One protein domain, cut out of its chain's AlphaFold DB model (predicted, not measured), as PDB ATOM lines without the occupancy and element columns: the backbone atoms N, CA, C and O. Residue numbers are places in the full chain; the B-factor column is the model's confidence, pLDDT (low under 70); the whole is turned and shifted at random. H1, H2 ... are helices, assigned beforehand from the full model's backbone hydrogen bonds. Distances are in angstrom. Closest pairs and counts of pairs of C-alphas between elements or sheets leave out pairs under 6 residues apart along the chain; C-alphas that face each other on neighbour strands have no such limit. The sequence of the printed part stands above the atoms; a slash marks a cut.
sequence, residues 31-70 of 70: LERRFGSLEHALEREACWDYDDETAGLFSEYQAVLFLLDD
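What this domain is: This is residues 31 to 70 of the 70 residues of an uncharacterized protein of Actinomyces bowdenii (UniProt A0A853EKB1). Picture a small body made by two short helices, H1 and H2, which meet at a corner, and by the first part of a long helix, H3, whose other part sticks out as an arm. H3 runs at a large angle to H2, and the arm that stands free is residues 62 to 70, of which 62 to 68 belong to H3. The printed part has 40 residues with three named helices, in the order H1, H2, H3, and no named strand; its class is all helix. It is only just compact, close to loose, with a radius of gyration of the C-alphas of 10.3 A, and its C-alphas span 29 by 19 by 17 A.

How they stand to each other: Start at the first printed residue with H1, residues 31 to 35, and go on to H2, residues 38 to 46. These two touch only at the corner by their tight link, and their closest C-alphas are those of Glu 32 and Leu 38, 5.2 A apart. Next look at H3, residues 52 to 68, which is close to H1 but not clearly touching it: their closest C-alphas, those of Leu 31 and Leu 57, are 7.2 A apart. H3 is also close to H2 but not clearly touching it, and the closest C-alphas there, those of Glu 45 and Phe 58, are 7.2 A apart. The lines of H2 and H3 stand at 71 degrees, only just about perpendicular. Along the backbones of H1, H2 and H3, you will find every O i to N i+4 pair within hydrogen-bond range.

Where its parts are: Find C-alpha 31 at (-17.012, 84.768, -14.383); from there H1 runs through residues 31 to 35, 6.0 A from first to last C-alpha. After residues 36 and 37 comes H2, residues 38 to 46, which begins at C-alpha 38 at (-15.537, 79.408, -16.868) and is 12.5 A long from first to last C-alpha. Pass residues 47 to 51 to reach H3, residues 52 to 68, the longest helix, 24.4 A from first to last C-alpha. It ends at C-alpha 68 at (-0.141, 79.961, -8.300).

The domain as a whole: The two C-alphas farthest apart are those of Asp 49 and Asp 70, 30.1 A. Without the free residues 62 to 70, the body spans 19 by 17 by 14 A, with a radius of gyration of 8.2 A. The printed part has no cut, and the links from H1 to H2 and from H2 to H3 are both tight. Look at the B-factor column for the model's confidence: the mean pLDDT of the printed part is 94.6, and residue 70, the chain's last, is the one printed residue under 70.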
ATOM      1  N   LEU A  31     -17.044  85.076 -12.950       98.00
ATOM      2  CA  LEU A  31     -17.012  84.768 -14.383       98.00
ATOM      3  C   LEU A  31     -18.110  83.770 -14.768       98.00
ATOM      4  O   LEU A  31     -18.848  84.002 -15.726       98.00
ATOM      5  N   GLU A  32     -18.285  82.706 -13.987       98.25
ATOM      6  CA  GLU A  32     -19.351  81.718 -14.176       98.25
ATOM      7  C   GLU A  32     -20.735  82.349 -14.046       98.25
ATOM      8  O   GLU A  32     -21.625  82.046 -14.839       98.25
ATOM      9  N   ARG A  33     -20.927  83.293 -13.116       97.69
ATOM     10  CA  ARG A  33     -22.195  84.024 -13.011       97.69
ATOM     11  C   ARG A  33     -22.505  84.838 -14.272       97.69
ATOM     12  O   ARG A  33     -23.675  84.972 -14.621       97.69
ATOM     13  N   ARG A  34     -21.492  85.406 -14.935       96.31
ATOM     14  CA  ARG A  34     -21.672  86.237 -16.142       96.31
ATOM     15  C   ARG A  34     -21.847  85.415 -17.415       96.31
ATOM     16  O   ARG A  34     -22.688  85.758 -18.239       96.31
ATOM     17  N   PHE A  35     -21.059  84.356 -17.573       96.25
ATOM     18  CA  PHE A  35     -20.940  83.605 -18.829       96.25
ATOM     19  C   PHE A  35     -21.546  82.197 -18.773       96.25
ATOM     20  O   PHE A  35     -21.595  81.493 -19.781       96.25
ATOM     21  N   GLY A  36     -22.041  81.780 -17.606       97.12
ATOM     22  CA  GLY A  36     -22.637  80.467 -17.355       97.12
ATOM     23  C   GLY A  36     -21.616  79.378 -17.023       97.12
ATOM     24  O   GLY A  36     -21.946  78.438 -16.304       97.12
ATOM     25  N   SER A  37     -20.381  79.505 -17.508       97.44
ATOM     26  CA  SER A  37     -19.259  78.630 -17.174       97.44
ATOM     27  C   SER A  37     -17.934  79.373 -17.338       97.44
ATOM     28  O   SER A  37     -17.847  80.361 -18.074       97.44
ATOM     29  N   LEU A  38     -16.886  78.887 -16.671       97.50
ATOM     30  CA  LEU A  38     -15.537  79.408 -16.868       97.50
ATOM     31  C   LEU A  38     -15.054  79.164 -18.304       97.50
ATOM     32  O   LEU A  38     -14.401  80.024 -18.876       97.50
ATOM     33  N   GLU A  39     -15.410  78.025 -18.901       97.56
ATOM     34  CA  GLU A  39     -15.068  77.699 -20.291       97.56
ATOM     35  C   GLU A  39     -15.600  78.758 -21.265       97.56
ATOM     36  O   GLU A  39     -14.816  79.371 -21.987       97.56
ATOM     37  N   HIS A  40     -16.898  79.070 -21.194       96.12
ATOM     38  CA  HIS A  40     -17.501  80.118 -22.018       96.12
ATOM     39  C   HIS A  40     -16.890  81.498 -21.749       96.12
ATOM     40  O   HIS A  40     -16.756  82.309 -22.668       96.12
ATOM     41  N   ALA A  41     -16.514  81.789 -20.497       96.81
ATOM     42  CA  ALA A  41     -15.822  83.030 -20.172       96.81
ATOM     43  C   ALA A  41     -14.467  83.116 -20.896       96.81
ATOM     44  O   ALA A  41     -14.168  84.137 -21.504       96.81
ATOM     45  N   LEU A  42     -13.671  82.044 -20.898       95.75
ATOM     46  CA  LEU A  42     -12.360  82.016 -21.557       95.75
ATOM     47  C   LEU A  42     -12.464  82.045 -23.092       95.75
ATOM     48  O   LEU A  42     -11.656  82.697 -23.754       95.75
ATOM     49  N   GLU A  43     -13.486  81.418 -23.679       96.00
ATOM     50  CA  GLU A  43     -13.786  81.573 -25.112       96.00
ATOM     51  C   GLU A  43     -14.098  83.036 -25.466       96.00
ATOM     52  O   GLU A  43     -13.677  83.547 -26.511       96.00
ATOM     53  N   ARG A  44     -14.800  83.738 -24.569       93.12
ATOM     54  CA  ARG A  44     -15.097  85.164 -24.713       93.12
ATOM     55  C   ARG A  44     -13.854  86.035 -24.544       93.12
ATOM     56  O   ARG A  44     -13.700  86.983 -25.314       93.12
ATOM     57  N   GLU A  45     -12.979  85.701 -23.592       95.81
ATOM     58  CA  GLU A  45     -11.686  86.365 -23.377       95.81
ATOM     59  C   GLU A  45     -10.872  86.382 -24.680       95.81
ATOM     60  O   GLU A  45     -10.426  87.432 -25.138       95.81
ATOM     61  N   ALA A  46     -10.782  85.230 -25.352       93.56
ATOM     62  CA  ALA A  46     -10.068  85.090 -26.622       93.56
ATOM     63  C   ALA A  46     -10.648  85.954 -27.756       93.56
ATOM     64  O   ALA A  46      -9.922  86.343 -28.674       93.56
ATOM     65  N   CYS A  47     -11.944  86.270 -27.698       93.69
ATOM     66  CA  CYS A  47     -12.623  87.110 -28.682       93.69
ATOM     67  C   CYS A  47     -12.507  88.616 -28.393       93.69
ATOM     68  O   CYS A  47     -12.922  89.405 -29.241       93.69
ATOM     69  N   TRP A  48     -11.971  89.018 -27.231       91.81
ATOM     70  CA  TRP A  48     -11.861  90.421 -26.794       91.81
ATOM     71  C   TRP A  48     -13.200  91.186 -26.794       91.81
ATOM     72  O   TRP A  48     -13.224  92.408 -26.917       91.81
ATOM     73  N   ASP A  49     -14.324  90.471 -26.673       91.69
ATOM     74  CA  ASP A  49     -15.673  91.037 -26.790       91.69
ATOM     75  C   ASP A  49     -16.381  91.072 -25.425       91.69
ATOM     76  O   ASP A  49     -17.263  90.266 -25.115       91.69
ATOM     77  N   TYR A  50     -15.941  91.988 -24.564       93.00
ATOM     78  CA  TYR A  50     -16.453  92.181 -23.207       93.00
ATOM     79  C   TYR A  50     -16.213  93.616 -22.720       93.00
ATOM     80  O   TYR A  50     -15.404  94.355 -23.277       93.00
ATOM     81  N   ASP A  51     -16.950  94.020 -21.688       94.50
ATOM     82  CA  ASP A  51     -16.841  95.337 -21.059       94.50
ATOM     83  C   ASP A  51     -15.612  95.459 -20.130       94.50
ATOM     84  O   ASP A  51     -14.993  94.461 -19.756       94.50
ATOM     85  N   ASP A  52     -15.276  96.685 -19.719       94.56
ATOM     86  CA  ASP A  52     -14.121  96.976 -18.854       94.56
ATOM     87  C   ASP A  52     -14.174  96.289 -17.478       94.56
ATOM     88  O   ASP A  52     -13.136  95.921 -16.924       94.56
ATOM     89  N   GLU A  53     -15.363  96.096 -16.901       94.56
ATOM     90  CA  GLU A  53     -15.498  95.413 -15.611       94.56
ATOM     91  C   GLU A  53     -15.139  93.933 -15.766       94.56
ATOM     92  O   GLU A  53     -14.388  93.366 -14.968       94.56
ATOM     93  N   THR A  54     -15.611  93.326 -16.851       95.62
ATOM     94  CA  THR A  54     -15.235  91.970 -17.236       95.62
ATOM     95  C   THR A  54     -13.743  91.869 -17.586       95.62
ATOM     96  O   THR A  54     -13.092  90.900 -17.191       95.62
ATOM     97  N   ALA A  55     -13.160  92.878 -18.241       96.38
ATOM     98  CA  ALA A  55     -11.719  92.932 -18.503       96.38
ATOM     99  C   ALA A  55     -10.897  92.899 -17.201       96.38
ATOM    100  O   ALA A  55      -9.864  92.230 -17.129       96.38
ATOM    101  N   GLY A  56     -11.382  93.568 -16.149       96.88
ATOM    102  CA  GLY A  56     -10.791  93.512 -14.813       96.88
ATOM    103  C   GLY A  56     -10.803  92.104 -14.212       96.88
ATOM    104  O   GLY A  56      -9.785  91.659 -13.682       96.88
ATOM    105  N   LEU A  57     -11.918  91.377 -14.346       97.06
ATOM    106  CA  LEU A  57     -12.031  89.992 -13.869       97.06
ATOM    107  C   LEU A  57     -11.071  89.049 -14.597       97.06
ATOM    108  O   LEU A  57     -10.402  88.247 -13.947       97.06
ATOM    109  N   PHE A  58     -10.964  89.167 -15.922       97.62
ATOM    110  CA  PHE A  58      -9.999  88.391 -16.701       97.62
ATOM    111  C   PHE A  58      -8.561  88.696 -16.280       97.62
ATOM    112  O   PHE A  58      -7.794  87.781 -15.981       97.62
ATOM    113  N   SER A  59      -8.210  89.977 -16.136       96.50
ATOM    114  CA  SER A  59      -6.875  90.362 -15.671       96.50
ATOM    115  C   SER A  59      -6.553  89.803 -14.281       96.50
ATOM    116  O   SER A  59      -5.418  89.383 -14.052       96.50
ATOM    117  N   GLU A  60      -7.509  89.799 -13.347       96.81
ATOM    118  CA  GLU A  60      -7.296  89.224 -12.016       96.81
ATOM    119  C   GLU A  60      -7.167  87.699 -12.073       96.81
ATOM    120  O   GLU A  60      -6.276  87.141 -11.433       96.81
ATOM    121  N   TYR A  61      -8.001  87.027 -12.870       97.25
ATOM    122  CA  TYR A  61      -7.931  85.581 -13.072       97.25
ATOM    123  C   TYR A  61      -6.546  85.150 -13.576       97.25
ATOM    124  O   TYR A  61      -5.912  84.289 -12.961       97.25
ATOM    125  N   GLN A  62      -6.043  85.798 -14.632       96.44
ATOM    126  CA  GLN A  62      -4.722  85.511 -15.203       96.44
ATOM    127  C   GLN A  62      -3.591  85.825 -14.212       96.44
ATOM    128  O   GLN A  62      -2.648  85.044 -14.079       96.44
ATOM    129  N   ALA A  63      -3.697  86.924 -13.457       95.31
ATOM    130  CA  ALA A  63      -2.709  87.273 -12.437       95.31
ATOM    131  C   ALA A  63      -2.650  86.238 -11.303       95.31
ATOM    132  O   ALA A  63      -1.566  85.872 -10.856       95.31
ATOM    133  N   VAL A  64      -3.800  85.748 -10.834       95.12
ATOM    134  CA  VAL A  64      -3.853  84.733  -9.774       95.12
ATOM    135  C   VAL A  64      -3.319  83.390 -10.264       95.12
ATOM    136  O   VAL A  64      -2.581  82.746  -9.523       95.12
ATOM    137  N   LEU A  65      -3.646  82.975 -11.494       95.12
ATOM    138  CA  LEU A  65      -3.068  81.764 -12.084       95.12
ATOM    139  C   LEU A  65      -1.547  81.855 -12.182       95.12
ATOM    140  O   LEU A  65      -0.864  80.936 -11.748       95.12
ATOM    141  N   PHE A  66      -1.026  82.980 -12.678       93.69
ATOM    142  CA  PHE A  66       0.413  83.218 -12.759       93.69
ATOM    143  C   PHE A  66       1.102  83.099 -11.391       93.69
ATOM    144  O   PHE A  66       2.157  82.492 -11.287       93.69
ATOM    145  N   LEU A  67       0.494  83.644 -10.332       92.19
ATOM    146  CA  LEU A  67       1.048  83.582  -8.973       92.19
ATOM    147  C   LEU A  67       0.923  82.200  -8.308       92.19
ATOM    148  O   LEU A  67       1.576  81.963  -7.296       92.19
ATOM    149  N   LEU A  68       0.055  81.322  -8.815       92.81
ATOM    150  CA  LEU A  68      -0.141  79.961  -8.300       92.81
ATOM    151  C   LEU A  68       0.736  78.911  -8.996       92.81
ATOM    152  O   LEU A  68       0.848  77.805  -8.470       92.81
ATOM    153  N   ASP A  69       1.294  79.233 -10.164       88.88
ATOM    154  CA  ASP A  69       2.137  78.337 -10.970       88.88
ATOM    155  C   ASP A  69       3.602  78.264 -10.468       88.88
ATOM    156  O   ASP A  69       4.383  77.479 -11.000       88.88
ATOM    157  N   ASP A  70       3.958  79.054  -9.439       61.31
ATOM    158  CA  ASP A  70       5.292  79.126  -8.799       61.31
ATOM    159  C   ASP A  70       5.606  77.940  -7.858       61.31
ATOM    160  O   ASP A  70       4.740  77.554  -7.029       61.31
TER     161      ASP A  70